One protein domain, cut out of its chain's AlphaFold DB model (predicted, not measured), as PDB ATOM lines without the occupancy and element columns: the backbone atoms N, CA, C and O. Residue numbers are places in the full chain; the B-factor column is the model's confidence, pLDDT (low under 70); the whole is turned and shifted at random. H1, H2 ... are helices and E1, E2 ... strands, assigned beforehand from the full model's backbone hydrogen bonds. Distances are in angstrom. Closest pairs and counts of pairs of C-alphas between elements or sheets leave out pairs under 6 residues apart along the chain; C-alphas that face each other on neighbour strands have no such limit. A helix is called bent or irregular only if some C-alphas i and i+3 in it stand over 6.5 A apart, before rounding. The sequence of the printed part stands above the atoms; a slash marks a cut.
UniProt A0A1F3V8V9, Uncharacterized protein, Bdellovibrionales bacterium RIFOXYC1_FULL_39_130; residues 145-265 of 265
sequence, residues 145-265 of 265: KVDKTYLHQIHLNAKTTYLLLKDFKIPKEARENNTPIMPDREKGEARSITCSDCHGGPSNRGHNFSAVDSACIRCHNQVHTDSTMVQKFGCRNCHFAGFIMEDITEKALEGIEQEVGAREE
ATOM      1  N   LYS A 145      24.147  17.429  40.019       90.88
ATOM      2  CA  LYS A 145      23.041  17.747  39.115       90.88
ATOM      3  C   LYS A 145      22.007  16.629  39.162       90.88
ATOM      4  O   LYS A 145      22.225  15.535  38.645       90.88
ATOM      5  N   VAL A 146      20.923  16.865  39.897       91.31
ATOM      6  CA  VAL A 146      19.939  15.827  40.235       91.31
ATOM      7  C   VAL A 146      19.123  15.413  39.020       91.31
ATOM      8  O   VAL A 146      18.776  14.245  38.895       91.31
ATOM      9  N   ASP A 147      18.903  16.332  38.083       90.50
ATOM     10  CA  ASP A 147      18.279  16.098  36.779       90.50
ATOM     11  C   ASP A 147      19.056  15.120  35.890       90.50
ATOM     12  O   ASP A 147      18.501  14.641  34.912       90.50
ATOM     13  N   LYS A 148      20.301  14.770  36.231       90.25
ATOM     14  CA  LYS A 148      21.073  13.720  35.544       90.25
ATOM     15  C   LYS A 148      20.927  12.336  36.167       90.25
ATOM     16  O   LYS A 148      21.477  11.367  35.653       90.25
ATOM     17  N   THR A 149      20.243  12.222  37.301       91.31
ATOM     18  CA  THR A 149      20.058  10.934  37.981       91.31
ATOM     19  C   THR A 149      18.734  10.297  37.576       91.31
ATOM     20  O   THR A 149      17.698  10.964  37.497       91.31
ATOM     21  N   TYR A 150      18.758   8.981  37.365       90.94
ATOM     22  CA  TYR A 150      17.637   8.230  36.797       90.94
ATOM     23  C   TYR A 150      16.315   8.435  37.554       90.94
ATOM     24  O   TYR A 150      15.282   8.758  36.963       90.94
ATOM     25  N   LEU A 151      16.319   8.280  38.886       92.38
ATOM     26  CA  LEU A 151      15.073   8.395  39.642       92.38
ATOM     27  C   LEU A 151      14.579   9.838  39.736       92.38
ATOM     28  O   LEU A 151      13.366  10.034  39.700       92.38
ATOM     29  N   HIS A 152      15.447  10.849  39.816       93.19
ATOM     30  CA  HIS A 152      14.966  12.233  39.819       93.19
ATOM     31  C   HIS A 152      14.311  12.596  38.485       93.19
ATOM     32  O   HIS A 152      13.233  13.181  38.514       93.19
ATOM     33  N   GLN A 153      14.862  12.179  37.339       91.00
ATOM     34  CA  GLN A 153      14.235  12.425  36.033       91.00
ATOM     35  C   GLN A 153      12.817  11.849  35.946       91.00
ATOM     36  O   GLN A 153      11.889  12.541  35.525       91.00
ATOM     37  N   ILE A 154      12.617  10.604  36.391       93.50
ATOM     38  CA  ILE A 154      11.286   9.976  36.396       93.50
ATOM     39  C   ILE A 154      10.293  10.798  37.219       93.50
ATOM     40  O   ILE A 154       9.151  10.987  36.803       93.50
ATOM     41  N   HIS A 155      10.714  11.286  38.386       94.38
ATOM     42  CA  HIS A 155       9.824  12.024  39.277       94.38
ATOM     43  C   HIS A 155       9.577  13.454  38.793       94.38
ATOM     44  O   HIS A 155       8.430  13.884  38.798       94.38
ATOM     45  N   LEU A 156      10.602  14.173  38.333       91.06
ATOM     46  CA  LEU A 156      10.467  15.547  37.835       91.06
ATOM     47  C   LEU A 156       9.578  15.622  36.581       91.06
ATOM     48  O   LEU A 156       8.851  16.595  36.400       91.06
ATOM     49  N   ASN A 157       9.550  14.560  35.770       93.06
ATOM     50  CA  ASN A 157       8.662  14.445  34.610       93.06
ATOM     51  C   ASN A 157       7.248  13.941  34.951       93.06
ATOM     52  O   ASN A 157       6.359  13.936  34.094       93.06
ATOM     53  N   ALA A 158       7.012  13.504  36.189       96.06
ATOM     54  CA  ALA A 158       5.715  13.008  36.621       96.06
ATOM     55  C   ALA A 158       4.798  14.136  37.116       96.06
ATOM     56  O   ALA A 158       5.217  15.222  37.525       96.06
ATOM     57  N   LYS A 159       3.494  13.846  37.111       96.06
ATOM     58  CA  LYS A 159       2.462  14.720  37.674       96.06
ATOM     59  C   LYS A 159       1.904  14.143  38.964       96.06
ATOM     60  O   LYS A 159       1.783  12.930  39.123       96.06
ATOM     61  N   THR A 160       1.497  15.027  39.861       93.88
ATOM     62  CA  THR A 160       0.804  14.701  41.104       93.88
ATOM     63  C   THR A 160      -0.450  15.552  41.253       93.88
ATOM     64  O   THR A 160      -0.527  16.664  40.737       93.88
ATOM     65  N   THR A 161      -1.443  15.019  41.960       93.94
ATOM     66  CA  THR A 161      -2.628  15.776  42.400       93.94
ATOM     67  C   THR A 161      -2.527  16.175  43.865       93.94
ATOM     68  O   THR A 161      -3.382  16.891  44.361       93.94
ATOM     69  N   TYR A 162      -1.498  15.733  44.591       90.19
ATOM     70  CA  TYR A 162      -1.332  16.115  45.987       90.19
ATOM     71  C   TYR A 162      -0.946  17.594  46.109       90.19
ATOM     72  O   TYR A 162      -0.110  18.091  45.351       90.19
ATOM     73  N   LEU A 163      -1.508  18.296  47.095       87.19
ATOM     74  CA  LEU A 163      -1.162  19.697  47.380       87.19
ATOM     75  C   LEU A 163       0.322  19.855  47.754       87.19
ATOM     76  O   LEU A 163       0.976  18.872  48.116       87.19
ATOM     77  N   LEU A 164       0.907  21.049  47.657       81.50
ATOM     78  CA  LEU A 164       2.274  21.218  48.157       81.50
ATOM     79  C   LEU A 164       2.259  21.164  49.677       81.50
ATOM     80  O   LEU A 164       1.312  21.586  50.331       81.50
ATOM     81  N   LEU A 165       3.348  20.670  50.255       73.00
ATOM     82  CA  LEU A 165       3.474  20.549  51.704       73.00
ATOM     83  C   LEU A 165       3.374  21.898  52.428       73.00
ATOM     84  O   LEU A 165       2.844  21.957  53.533       73.00
ATOM     85  N   LYS A 166       3.807  22.977  51.768       73.25
ATOM     86  CA  LYS A 166       3.674  24.354  52.256       73.25
ATOM     87  C   LYS A 166       2.222  24.836  52.354       73.25
ATOM     88  O   LYS A 166       1.946  25.749  53.125       73.25
ATOM     89  N   ASP A 167       1.310  24.230  51.593       77.50
ATOM     90  CA  ASP A 167      -0.103  24.616  51.571       77.50
ATOM     91  C   ASP A 167      -0.872  23.981  52.744       77.50
ATOM     92  O   ASP A 167      -1.971  24.420  53.088       77.50
ATOM     93  N   PHE A 168      -0.285  22.977  53.410       73.19
ATOM     94  CA  PHE A 168      -0.880  22.354  54.587       73.19
ATOM     95  C   PHE A 168      -0.747  23.264  55.803       73.19
ATOM     96  O   PHE A 168       0.336  23.481  56.354       73.19
ATOM     97  N   LYS A 169      -1.891  23.741  56.292       71.88
ATOM     98  CA  LYS A 169      -1.964  24.437  57.575       71.88
ATOM     99  C   LYS A 169      -1.779  23.427  58.702       71.88
ATOM    100  O   LYS A 169      -2.696  22.697  59.054       71.88
ATOM    101  N   ILE A 170      -0.589  23.415  59.287       68.06
ATOM    102  CA  ILE A 170      -0.296  22.654  60.505       68.06
ATOM    103  C   ILE A 170      -1.113  23.271  61.660       68.06
ATOM    104  O   ILE A 170      -0.871  24.449  61.956       68.06
ATOM    105  N   PRO A 171      -2.044  22.544  62.311       72.00
ATOM    106  CA  PRO A 171      -2.789  23.042  63.472       72.00
ATOM    107  C   PRO A 171      -1.851  23.439  64.614       72.00
ATOM    108  O   PRO A 171      -0.772  22.857  64.759       72.00
ATOM    109  N   LYS A 172      -2.243  24.421  65.429       70.50
ATOM    110  CA  LYS A 172      -1.398  24.960  66.507       70.50
ATOM    111  C   LYS A 172      -1.011  23.872  67.517       70.50
ATOM    112  O   LYS A 172       0.148  23.763  67.899       70.50
ATOM    113  N   GLU A 173      -1.954  23.003  67.849       73.56
ATOM    114  CA  GLU A 173      -1.806  21.920  68.824       73.56
ATOM    115  C   GLU A 173      -0.773  20.881  68.366       73.56
ATOM    116  O   GLU A 173      -0.015  20.332  69.166       73.56
ATOM    117  N   ALA A 174      -0.712  20.616  67.060       65.94
ATOM    118  CA  ALA A 174       0.237  19.667  66.494       65.94
ATOM    119  C   ALA A 174       1.664  20.241  66.417       65.94
ATOM    120  O   ALA A 174       2.631  19.479  66.481       65.94
ATOM    121  N   ARG A 175       1.802  21.576  66.346       62.91
ATOM    122  CA  ARG A 175       3.098  22.273  66.451       62.91
ATOM    123  C   ARG A 175       3.679  22.155  67.855       62.91
ATOM    124  O   ARG A 175       4.859  21.861  67.996       62.91
ATOM    125  N   GLU A 176       2.854  22.361  68.876       66.62
ATOM    126  CA  GLU A 176       3.295  22.361  70.278       66.62
ATOM    127  C   GLU A 176       3.688  20.957  70.764       66.62
ATOM    128  O   GLU A 176       4.648  20.800  71.516       66.62
ATOM    129  N   ASN A 177       3.002  19.921  70.278       68.56
ATOM    130  CA  ASN A 177       3.194  18.547  70.743       68.56
ATOM    131  C   ASN A 177       4.230  17.738  69.944       68.56
ATOM    132  O   ASN A 177       4.344  16.530  70.162       68.56
ATOM    133  N   ASN A 178       4.954  18.352  68.995       60.16
ATOM    134  CA  ASN A 178       5.908  17.667  68.102       60.16
ATOM    135  C   ASN A 178       5.344  16.381  67.466       60.16
ATOM    136  O   ASN A 178       6.074  15.425  67.189       60.16
ATOM    137  N   THR A 179       4.027  16.323  67.264       59.91
ATOM    138  CA  THR A 179       3.383  15.111  66.764       59.91
ATOM    139  C   THR A 179       3.626  15.035  65.261       59.91
ATOM    140  O   THR A 179       3.324  16.004  64.561       59.91
ATOM    141  N   PRO A 180       4.169  13.922  64.730       58.31
ATOM    142  CA  PRO A 180       4.340  13.770  63.294       58.31
ATOM    143  C   PRO A 180       2.984  13.893  62.596       58.31
ATOM    144  O   PRO A 180       2.126  13.023  62.729       58.31
ATOM    145  N   ILE A 181       2.788  14.978  61.850       63.00
ATOM    146  CA  ILE A 181       1.612  15.126  61.001       63.00
ATOM    147  C   ILE A 181       1.920  14.406  59.702       63.00
ATOM    148  O   ILE A 181       2.827  14.797  58.964       63.00
ATOM    149  N   MET A 182       1.159  13.355  59.412       64.69
ATOM    150  CA  MET A 182       1.039  12.917  58.031       64.69
ATOM    151  C   MET A 182       0.110  13.922  57.351       64.69
ATOM    152  O   MET A 182      -1.055  13.995  57.741       64.69
ATOM    153  N   PRO A 183       0.614  14.754  56.422       64.62
ATOM    154  CA  PRO A 183      -0.217  15.728  55.734       64.62
ATOM    155  C   PRO A 183      -1.374  14.981  55.078       64.62
ATOM    156  O   PRO A 183      -1.174  13.902  54.506       64.62
ATOM    157  N   ASP A 184      -2.571  15.538  55.226       64.12
ATOM    158  CA  ASP A 184      -3.784  14.920  54.721       64.12
ATOM    159  C   ASP A 184      -3.641  14.635  53.216       64.12
ATOM    160  O   ASP A 184      -2.926  15.328  52.482       64.12
ATOM    161  N   ARG A 185      -4.283  13.577  52.727       74.06
ATOM    162  CA  ARG A 185      -4.168  13.132  51.326       74.06
ATOM    163  C   ARG A 185      -5.033  13.970  50.388       74.06
ATOM    164  O   ARG A 185      -5.500  13.463  49.367       74.06
ATOM    165  N   GLU A 186      -5.240  15.235  50.733       81.62
ATOM    166  CA  GLU A 186      -6.016  16.177  49.946       81.62
ATOM    167  C   GLU A 186      -5.428  16.289  48.540       81.62
ATOM    168  O   GLU A 186      -4.220  16.484  48.337       81.62
ATOM    169  N   LYS A 187      -6.317  16.109  47.564       87.38
ATOM    170  CA  LYS A 187      -6.004  16.185  46.145       87.38
ATOM    171  C   LYS A 187      -6.556  17.491  45.595       87.38
ATOM    172  O   LYS A 187      -7.732  17.787  45.781       87.38
ATOM    173  N   GLY A 188      -5.704  18.241  44.917       89.81
ATOM    174  CA  GLY A 188      -6.061  19.382  44.091       89.81
ATOM    175  C   GLY A 188      -5.901  19.065  42.606       89.81
ATOM    176  O   GLY A 188      -5.966  17.911  42.171       89.81
ATOM    177  N   GLU A 189      -5.680  20.118  41.826       93.94
ATOM    178  CA  GLU A 189      -5.416  20.016  40.394       93.94
ATOM    179  C   GLU A 189      -4.081  19.317  40.105       93.94
ATOM    180  O   GLU A 189      -3.144  19.331  40.909       93.94
ATOM    181  N   ALA A 190      -3.995  18.684  38.934       95.31
ATOM    182  CA  ALA A 190      -2.777  18.018  38.505       95.31
ATOM    183  C   ALA A 190      -1.673  19.045  38.215       95.31
ATOM    184  O   ALA A 190      -1.844  19.941  37.390       95.31
ATOM    185  N   ARG A 191      -0.511  18.856  38.834       93.62
ATOM    186  CA  ARG A 191       0.687  19.687  38.665       93.62
ATOM    187  C   ARG A 191       1.935  18.819  38.547       93.62
ATOM    188  O   ARG A 191       1.904  17.646  38.918       93.62
ATOM    189  N   SER A 192       3.033  19.389  38.066       93.25
ATOM    190  CA  SER A 192       4.333  18.713  38.100       93.25
ATOM    191  C   SER A 192       4.794  18.488  39.543       93.25
ATOM    192  O   SER A 192       4.470  19.271  40.450       93.25
ATOM    193  N   ILE A 193       5.522  17.395  39.758       92.06
ATOM    194  CA  ILE A 193       6.246  17.166  41.011       92.06
ATOM    195  C   ILE A 193       7.383  18.188  41.109       92.06
ATOM    196  O   ILE A 193       8.025  18.518  40.118       92.06
ATOM    197  N   THR A 194       7.616  18.692  42.315       90.06
ATOM    198  CA  THR A 194       8.664  19.670  42.626       90.06
ATOM    199  C   THR A 194       9.595  19.125  43.704       90.06
ATOM    200  O   THR A 194       9.247  18.187  44.425       90.06
ATOM    201  N   CYS A 195      10.767  19.737  43.879       88.56
ATOM    202  CA  CYS A 195      11.754  19.318  44.881       88.56
ATOM    203  C   CYS A 195      11.150  19.231  46.297       88.56
ATOM    204  O   CYS A 195      11.421  18.287  47.044       88.56
ATOM    205  N   SER A 196      10.271  20.178  46.648       86.81
ATOM    206  CA  SER A 196       9.648  20.272  47.973       86.81
ATOM    207  C   SER A 196       8.554  19.228  48.241       86.81
ATOM    208  O   SER A 196       8.090  19.094  49.374       86.81
ATOM    209  N   ASP A 197       8.162  18.434  47.238       88.06
ATOM    210  CA  ASP A 197       7.274  17.283  47.443       88.06
ATOM    211  C   ASP A 197       7.969  16.130  48.178       88.06
ATOM    212  O   ASP A 197       7.308  15.360  48.882       88.06
ATOM    213  N   CYS A 198       9.295  16.038  48.047       88.12
ATOM    214  CA  CYS A 198      10.124  14.993  48.650       88.12
ATOM    215  C   CYS A 198      11.059  15.545  49.738       88.12
ATOM    216  O   CYS A 198      11.268  14.917  50.786       88.12
ATOM    217  N   HIS A 199      11.613  16.736  49.510       87.38
ATOM    218  CA  HIS A 199      12.585  17.386  50.383       87.38
ATOM    219  C   HIS A 199      11.911  18.466  51.238       87.38
ATOM    220  O   HIS A 199      11.081  19.225  50.758       87.38
ATOM    221  N   GLY A 200      12.246  18.545  52.528       74.56
ATOM    222  CA  GLY A 200      11.817  19.667  53.377       74.56
ATOM    223  C   GLY A 200      10.336  19.696  53.795       74.56
ATOM    224  O   GLY A 200       9.901  20.672  54.399       74.56
ATOM    225  N   GLY A 201       9.568  18.635  53.520       66.12
ATOM    226  CA  GLY A 201       8.186  18.450  53.976       66.12
ATOM    227  C   GLY A 201       7.945  18.523  55.499       66.12
ATOM    228  O   GLY A 201       8.894  18.615  56.274       66.12
ATOM    229  N   PRO A 202       6.687  18.391  55.976       53.41
ATOM    230  CA  PRO A 202       6.329  18.550  57.387       53.41
ATOM    231  C   PRO A 202       6.926  17.437  58.254       53.41
ATOM    232  O   PRO A 202       7.275  17.661  59.409       53.41
ATOM    233  N   SER A 203       7.122  16.247  57.679       50.53
ATOM    234  CA  SER A 203       7.879  15.150  58.288       50.53
ATOM    235  C   SER A 203       9.399  15.317  58.163       50.53
ATOM    236  O   SER A 203      10.151  14.609  58.830       50.53
ATOM    237  N   ASN A 204       9.861  16.237  57.317       53.56
ATOM    238  CA  ASN A 204      11.229  16.321  56.827       53.56
ATOM    239  C   ASN A 204      11.909  17.669  57.118       53.56
ATOM    240  O   ASN A 204      12.717  18.111  56.308       53.56
ATOM    241  N   ARG A 205      11.573  18.291  58.265       63.66
ATOM    242  CA  ARG A 205      12.246  19.450  58.898       63.66
ATOM    243  C   ARG A 205      13.024  20.281  57.871       63.66
ATOM    244  O   ARG A 205      14.180  19.936  57.660       63.66
ATOM    245  N   GLY A 206      12.419  21.314  57.269       66.12
ATOM    246  CA  GLY A 206      12.861  22.107  56.090       66.12
ATOM    247  C   GLY A 206      14.351  22.453  55.879       66.12
ATOM    248  O   GLY A 206      14.706  22.968  54.833       66.12
ATOM    249  N   HIS A 207      15.220  22.112  56.821       82.44
ATOM    250  CA  HIS A 207      16.656  22.325  56.873       82.44
ATOM    251  C   HIS A 207      17.493  21.020  56.916       82.44
ATOM    252  O   HIS A 207      18.714  21.086  56.960       82.44
ATOM    253  N   ASN A 208      16.887  19.821  56.921       75.00
ATOM    254  CA  ASN A 208      17.603  18.529  56.870       75.00
ATOM    255  C   ASN A 208      17.772  17.998  55.429       75.00
ATOM    256  O   ASN A 208      18.576  17.101  55.187       75.00
ATOM    257  N   PHE A 209      17.012  18.550  54.470       78.12
ATOM    258  CA  PHE A 209      17.067  18.344  53.007       78.12
ATOM    259  C   PHE A 209      17.133  16.900  52.482       78.12
ATOM    260  O   PHE A 209      17.202  16.693  51.280       78.12
ATOM    261  N   SER A 210      17.079  15.879  53.328       83.06
ATOM    262  CA  SER A 210      17.189  14.479  52.928       83.06
ATOM    263  C   SER A 210      15.795  13.916  52.735       83.06
ATOM    264  O   SER A 210      15.033  13.904  53.692       83.06
ATOM    265  N   ALA A 211      15.426  13.432  51.550       86.31
ATOM    266  CA  ALA A 211      14.129  12.771  51.377       86.31
ATOM    267  C   ALA A 211      13.977  11.609  52.377       86.31
ATOM    268  O   ALA A 211      14.925  10.856  52.607       86.31
ATOM    269  N   VAL A 212      12.796  11.467  52.981       86.81
ATOM    270  CA  VAL A 212      12.468  10.419  53.967       86.81
ATOM    271  C   VAL A 212      11.407   9.477  53.407       86.81
ATOM    272  O   VAL A 212      10.610   9.878  52.563       86.81
ATOM    273  N   ASP A 213      11.342   8.237  53.899       89.38
ATOM    274  CA  ASP A 213      10.415   7.227  53.365       89.38
ATOM    275  C   ASP A 213       8.939   7.658  53.449       89.38
ATOM    276  O   ASP A 213       8.141   7.314  52.581       89.38
ATOM    277  N   SER A 214       8.572   8.484  54.436       86.25
ATOM    278  CA  SER A 214       7.215   9.037  54.544       86.25
ATOM    279  C   SER A 214       6.830   9.947  53.374       86.25
ATOM    280  O   SER A 214       5.653   9.998  53.019       86.25
ATOM    281  N   ALA A 215       7.798  10.607  52.730       87.88
ATOM    282  CA  ALA A 215       7.549  11.368  51.510       87.88
ATOM    283  C   ALA A 215       7.212  10.437  50.334       87.88
ATOM    284  O   ALA A 215       6.277  10.708  49.585       87.88
ATOM    285  N   CYS A 216       7.891   9.290  50.227       90.81
ATOM    286  CA  CYS A 216       7.590   8.275  49.215       90.81
ATOM    287  C   CYS A 216       6.189   7.681  49.426       90.81
ATOM    288  O   CYS A 216       5.402   7.590  48.485       90.81
ATOM    289  N   ILE A 217       5.852   7.327  50.672       90.94
ATOM    290  CA  ILE A 217       4.565   6.716  51.053       90.94
ATOM    291  C   ILE A 217       3.381   7.614  50.684       90.94
ATOM    292  O   ILE A 217       2.305   7.109  50.371       90.94
ATOM    293  N   ARG A 218       3.562   8.937  50.663       88.62
ATOM    294  CA  ARG A 218       2.515   9.886  50.267       88.62
ATOM    295  C   ARG A 218       1.929   9.571  48.887       88.62
ATOM    296  O   ARG A 218       0.710   9.559  48.728       88.62
ATOM    297  N   CYS A 219       2.788   9.266  47.918       91.81
ATOM    298  CA  CYS A 219       2.386   8.944  46.548       91.81
ATOM    299  C   CYS A 219       2.334   7.428  46.302       91.81
ATOM    300  O   CYS A 219       1.446   6.949  45.603       91.81
ATOM    301  N   HIS A 220       3.226   6.664  46.937       93.31
ATOM    302  CA  HIS A 220       3.391   5.218  46.757       93.31
ATOM    303  C   HIS A 220       2.837   4.395  47.929       93.31
ATOM    304  O   HIS A 220       3.372   3.337  48.260       93.31
ATOM    305  N   ASN A 221       1.755   4.854  48.565       92.31
ATOM    306  CA  ASN A 221       1.191   4.175  49.735       92.31
ATOM    307  C   ASN A 221       0.862   2.710  49.459       92.31
ATOM    308  O   ASN A 221       1.131   1.873  50.306       92.31
ATOM    309  N   GLN A 222       0.304   2.408  48.285       93.56
ATOM    310  CA  GLN A 222      -0.058   1.040  47.927       93.56
ATOM    311  C   GLN A 222       1.168   0.115  47.902       93.56
ATOM    312  O   GLN A 222       1.147  -0.968  48.470       93.56
ATOM    313  N   VAL A 223       2.286   0.578  47.334       93.88
ATOM    314  CA  VAL A 223       3.545  -0.186  47.330       93.88
ATOM    315  C   VAL A 223       4.024  -0.449  48.760       93.88
ATOM    316  O   VAL A 223       4.490  -1.545  49.071       93.88
ATOM    317  N   HIS A 224       3.883   0.538  49.646       92.62
ATOM    318  CA  HIS A 224       4.231   0.383  51.055       92.62
ATOM    319  C   HIS A 224       3.275  -0.561  51.798       92.62
ATOM    320  O   HIS A 224       3.731  -1.371  52.597       92.62
ATOM    321  N   THR A 225       1.965  -0.507  51.555       93.75
ATOM    322  CA  THR A 225       0.999  -1.385  52.235       93.75
ATOM    323  C   THR A 225       1.091  -2.831  51.770       93.75
ATOM    324  O   THR A 225       0.920  -3.737  52.581       93.75
ATOM    325  N   ASP A 226       1.415  -3.048  50.498       96.56
ATOM    326  CA  ASP A 226       1.322  -4.370  49.877       96.56
ATOM    327  C   ASP A 226       2.639  -5.164  49.998       96.56
ATOM    328  O   ASP A 226       2.648  -6.385  49.848       96.56
ATOM    329  N   SER A 227       3.761  -4.499  50.311       95.38
ATOM    330  CA  SER A 227       5.081  -5.128  50.430       95.38
ATOM    331  C   SER A 227       5.603  -5.143  51.867       95.38
ATOM    332  O   SER A 227       6.070  -4.135  52.400       95.38
ATOM    333  N   THR A 228       5.640  -6.335  52.470       95.25
ATOM    334  CA  THR A 228       6.259  -6.558  53.793       95.25
ATOM    335  C   THR A 228       7.740  -6.177  53.814       95.25
ATOM    336  O   THR A 228       8.250  -5.707  54.831       95.25
ATOM    337  N   MET A 229       8.435  -6.326  52.682       94.56
ATOM    338  CA  MET A 229       9.830  -5.914  52.533       94.56
ATOM    339  C   MET A 229       9.967  -4.394  52.650       94.56
ATOM    340  O   MET A 229      10.797  -3.915  53.421       94.56
ATOM    341  N   VAL A 230       9.126  -3.630  51.950       93.94
ATOM    342  CA  VAL A 230       9.163  -2.160  51.994       93.94
ATOM    343  C   VAL A 230       8.763  -1.640  53.375       93.94
ATOM    344  O   VAL A 230       9.358  -0.677  53.852       93.94
ATOM    345  N   GLN A 231       7.821  -2.288  54.064       92.94
ATOM    346  CA  GLN A 231       7.476  -1.933  55.449       92.94
ATOM    347  C   GLN A 231       8.645  -2.147  56.408       92.94
ATOM    348  O   GLN A 231       8.892  -1.318  57.279       92.94
ATOM    349  N   LYS A 232       9.372  -3.257  56.242       95.25
ATOM    350  CA  LYS A 232      10.467  -3.631  57.138       95.25
ATOM    351  C   LYS A 232      11.741  -2.826  56.891       95.25
ATOM    352  O   LYS A 232      12.433  -2.490  57.847       95.25
ATOM    353  N   PHE A 233      12.070  -2.559  55.632       94.75
ATOM    354  CA  PHE A 233      13.352  -1.962  55.255       94.75
ATOM    355  C   PHE A 233      13.235  -0.515  54.764       94.75
ATOM    356  O   PHE A 233      14.246   0.170  54.709       94.75
ATOM    357  N   GLY A 234      12.049  -0.003  54.446       93.62
ATOM    358  CA  GLY A 234      11.896   1.328  53.858       93.62
ATOM    359  C   GLY A 234      12.237   1.362  52.365       93.62
ATOM    360  O   GLY A 234      12.877   0.465  51.817       93.62
ATOM    361  N   CYS A 235      11.792   2.418  51.688       92.00
ATOM    362  CA  CYS A 235      11.929   2.566  50.238       92.00
ATOM    363  C   CYS A 235      13.387   2.841  49.853       92.00
ATOM    364  O   CYS A 235      13.918   2.285  48.888       92.00
ATOM    365  N   ARG A 236      14.059   3.694  50.633       91.75
ATOM    366  CA  ARG A 236      15.413   4.164  50.318       91.75
ATOM    367  C   ARG A 236      16.460   3.058  50.394       91.75
ATOM    368  O   ARG A 236      17.396   3.096  49.611       91.75
ATOM    369  N   ASN A 237      16.288   2.036  51.231       92.12
ATOM    370  CA  ASN A 237      17.277   0.958  51.335       92.12
ATOM    371  C   ASN A 237      17.529   0.222  50.007       92.12
ATOM    372  O   ASN A 237      18.633  -0.266  49.790       92.12
ATOM    373  N   CYS A 238      16.543   0.187  49.105       91.69
ATOM    374  CA  CYS A 238      16.709  -0.396  47.773       91.69
ATOM    375  C   CYS A 238      16.866   0.667  46.673       91.69
ATOM    376  O   CYS A 238      17.602   0.447  45.717       91.69
ATOM    377  N   HIS A 239      16.203   1.822  46.800       90.62
ATOM    378  CA  HIS A 239      16.158   2.830  45.732       90.62
ATOM    379  C   HIS A 239      17.205   3.947  45.841       90.62
ATOM    380  O   HIS A 239      17.366   4.705  44.889       90.62
ATOM    381  N   PHE A 240      17.941   4.065  46.951       89.56
ATOM    382  CA  PHE A 240      18.872   5.178  47.193       89.56
ATOM    383  C   PHE A 240      19.918   5.357  46.088       89.56
ATOM    384  O   PHE A 240      20.182   6.483  45.677       89.56
ATOM    385  N   ALA A 241      20.458   4.259  45.553       87.00
ATOM    386  CA  ALA A 241      21.458   4.322  44.491       87.00
ATOM    387  C   ALA A 241      20.922   5.027  43.229       87.00
ATOM    388  O   ALA A 241      21.626   5.840  42.640       87.00
ATOM    389  N   GLY A 242      19.656   4.801  42.863       85.44
ATOM    390  CA  GLY A 242      19.040   5.438  41.693       85.44
ATOM    391  C   GLY A 242      18.805   6.947  41.842       85.44
ATOM    392  O   GLY A 242      18.546   7.614  40.845       85.44
ATOM    393  N   PHE A 243      18.894   7.486  43.063       87.00
ATOM    394  CA  PHE A 243      18.819   8.926  43.333       87.00
ATOM    395  C   PHE A 243      20.190   9.619  43.339       87.00
ATOM    396  O   PHE A 243      20.235  10.844  43.390       87.00
ATOM    397  N   ILE A 244      21.294   8.866  43.329       84.06
ATOM    398  CA  ILE A 244      22.659   9.415  43.435       84.06
ATOM    399  C   ILE A 244      23.482   9.131  42.187       84.06
ATOM    400  O   ILE A 244      24.330   9.937  41.815       84.06
ATOM    401  N   MET A 245      23.265   7.982  41.552       80.50
ATOM    402  CA  MET A 245      23.987   7.625  40.342       80.50
ATOM    403  C   MET A 245      23.417   8.416  39.165       80.50
ATOM    404  O   MET A 245      22.209   8.378  38.913       80.50
ATOM    405  N   GLU A 246      24.296   9.137  38.467       78.31
ATOM    406  CA  GLU A 246      23.990   9.671  37.140       78.31
ATOM    407  C   GLU A 246      23.577   8.523  36.220       78.31
ATOM    408  O   GLU A 246      24.041   7.386  36.381       78.31
ATOM    409  N   ASP A 247      22.696   8.816  35.269       68.38
ATOM    410  CA  ASP A 247      22.343   7.847  34.252       68.38
ATOM    411  C   ASP A 247      23.582   7.538  33.401       68.38
ATOM    412  O   ASP A 247      24.056   8.328  32.588       68.38
ATOM    413  N   ILE A 248      24.148   6.359  33.648       63.19
ATOM    414  CA  ILE A 248      25.362   5.881  32.989       63.19
ATOM    415  C   ILE A 248      25.088   5.640  31.501       63.19
ATOM    416  O   ILE A 248      26.036   5.572  30.720       63.19
ATOM    417  N   THR A 249      23.819   5.511  31.093       62.06
ATOM    418  CA  THR A 249      23.481   5.285  29.687       62.06
ATOM    419  C   THR A 249      23.894   6.456  28.810       62.06
ATOM    420  O   THR A 249      24.445   6.210  27.748       62.06
ATOM    421  N   GLU A 250      23.763   7.704  29.261       61.06
ATOM    422  CA  GLU A 250      24.096   8.870  28.433       61.06
ATOM    423  C   GLU A 250      25.610   8.982  28.195       61.06
ATOM    424  O   GLU A 250      26.058   9.023  27.053       61.06
ATOM    425  N   LYS A 251      26.430   8.865  29.252       60.88
ATOM    426  CA  LYS A 251      27.903   8.830  29.122       60.88
ATOM    427  C   LYS A 251      28.411   7.610  28.353       60.88
ATOM    428  O   LYS A 251      29.413   7.702  27.647       60.88
ATOM    429  N   ALA A 252      27.761   6.457  28.512       59.66
ATOM    430  CA  ALA A 252      28.111   5.264  27.750       59.66
ATOM    431  C   ALA A 252      27.773   5.435  26.263       59.66
ATOM    432  O   ALA A 252      28.549   4.995  25.420       59.66
ATOM    433  N   LEU A 253      26.661   6.097  25.937       61.31
ATOM    434  CA  LEU A 253      26.260   6.391  24.561       61.31
ATOM    435  C   LEU A 253      27.163   7.454  23.920       61.31
ATOM    436  O   LEU A 253      27.648   7.218  22.819       61.31
ATOM    437  N   GLU A 254      27.494   8.542  24.622       70.31
ATOM    438  CA  GLU A 254      28.453   9.555  24.142       70.31
ATOM    439  C   GLU A 254      29.844   8.952  23.880       70.31
ATOM    440  O   GLU A 254      30.489   9.263  22.877       70.31
ATOM    441  N   GLY A 255      30.306   8.049  24.754       68.00
ATOM    442  CA  GLY A 255      31.565   7.329  24.560       68.00
ATOM    443  C   GLY A 255      31.539   6.403  23.340       68.00
ATOM    444  O   GLY A 255      32.522   6.328  22.604       68.00
ATOM    445  N   ILE A 256      30.408   5.737  23.084       66.62
ATOM    446  CA  ILE A 256      30.224   4.900  21.890       66.62
ATOM    447  C   ILE A 256      30.200   5.762  20.622       66.62
ATOM    448  O   ILE A 256      30.845   5.398  19.644       66.62
ATOM    449  N   GLU A 257      29.512   6.904  20.618       70.94
ATOM    450  CA  GLU A 257      29.466   7.800  19.453       70.94
ATOM    451  C   GLU A 257      30.846   8.377  19.107       70.94
ATOM    452  O   GLU A 257      31.215   8.415  17.931       70.94
ATOM    453  N   GLN A 258      31.654   8.743  20.109       71.94
ATOM    454  CA  GLN A 258      33.039   9.182  19.891       71.94
ATOM    455  C   GLN A 258      33.936   8.056  19.360       71.94
ATOM    456  O   GLN A 258      34.749   8.289  18.464       71.94
ATOM    457  N   GLU A 259      33.788   6.829  19.869       66.50
ATOM    458  CA  GLU A 259      34.545   5.677  19.365       66.50
ATOM    459  C   GLU A 259      34.121   5.244  17.955       66.50
ATOM    460  O   GLU A 259      34.964   4.772  17.190       66.50
ATOM    461  N   VAL A 260      32.841   5.383  17.600       69.94
ATOM    462  CA  VAL A 260      32.339   5.086  16.250       69.94
ATOM    463  C   VAL A 260      32.807   6.156  15.264       69.94
ATOM    464  O   VAL A 260      33.357   5.799  14.225       69.94
ATOM    465  N   GLY A 261      32.706   7.442  15.613       68.00
ATOM    466  CA  GLY A 261      33.189   8.539  14.767       68.00
ATOM    467  C   GLY A 261      34.699   8.488  14.505       68.00
ATOM    468  O   GLY A 261      35.136   8.722  13.384       68.00
ATOM    469  N   ALA A 262      35.504   8.085  15.495       65.25
ATOM    470  CA  ALA A 262      36.957   7.944  15.341       65.25
ATOM    471  C   ALA A 262      37.399   6.730  14.496       65.25
ATOM    472  O   ALA A 262      38.582   6.601  14.190       65.25
ATOM    473  N   ARG A 263      36.489   5.808  14.154       66.69
ATOM    474  CA  ARG A 263      36.773   4.650  13.283       66.69
ATOM    475  C   ARG A 263      36.368   4.875  11.827       66.69
ATOM    476  O   ARG A 263      36.664   4.019  10.995       66.69
ATOM    477  N   GLU A 264      35.675   5.972  11.535       69.12
ATOM    478  CA  GLU A 264      35.232   6.335  10.184       69.12
ATOM    479  C   GLU A 264      36.174   7.341   9.487       69.12
ATOM    480  O   GLU A 264      35.973   7.634   8.306       69.12
ATOM    481  N   GLU A 265      37.228   7.803  10.175       59.53
ATOM    482  CA  GLU A 265      38.347   8.606   9.637       59.53
ATOM    483  C   GLU A 265      39.601   7.756   9.367       59.53
ATOM    484  O   GLU A 265      40.261   7.999   8.325       59.53
TER     485      GLU A 265
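This is residues 145 to 265 of the 265 residues of an uncharacterized protein of Bdellovibrionales bacterium RIFOXYC1_FULL_39_130 (UniProt A0A1F3V8V9). A small body of short helices, a two-stranded ribbon of E1 and E2 and a long loop is drawn out at both ends: residues 251 to 265, with most of H6, stick out as a tail at one end, and residues 172 to 178, with H2, at the other. The 121 printed residues have six named helices and two strands, in the order H1 E1 H2 E2 H3 H4 H5 H6; the sheet is antiparallel and the class mostly helix. The whole is loose, with a radius of gyration of the C-alphas of 18.9 A and spans of 73 by 31 by 26 A.

H1, residues 150 to 156, touches H5, residues 236 to 243, about perpendicular at 84 degrees; the closest C-alphas, of Leu 151 and Phe 243, are 5.3 A apart. E1, residues 159 to 162, is the antiparallel neighbour of E2, residues 187 to 192, at 152 degrees, with N 188 and O 161 at 2.7 A. H3, residues 213 to 226, touches H4, residues 228 to 233, only at the corner, through residues 223 to 225 of H3 alone; the closest C-alphas, of His 224 and Val 230, are 5.6 A apart. H2, residues 172 to 176, and H6, residues 248 to 261, touch no helix. Every O i to N i+4 pair is within hydrogen-bond range in H1, H2, H4 and H6, against 7 of 10 in H3 and 1 of 4 in H5, where 3 of 5 O i to N i+3 pairs are.

H1 begins at C-alpha 150 (17.637, 8.230, 36.797). E2 is 13.3 A long, and H3, irregular with C-alphas 219 and 222 8.4 A apart, 15.1 A. H5 is irregular too, with C-alphas 238 and 241 7.5 A apart. H6, 20.0 A, ends at C-alpha 261 (33.189, 8.539, 14.767).

The C-alphas farthest apart, of Glu 173 and Glu 265, are 72.8 A apart. The printed part has no cut; the link from E2 to H3 is long. Mean pLDDT of the printed part is 80.8, with 34 residues under 70, among them 174 to 184 and 259 to 265.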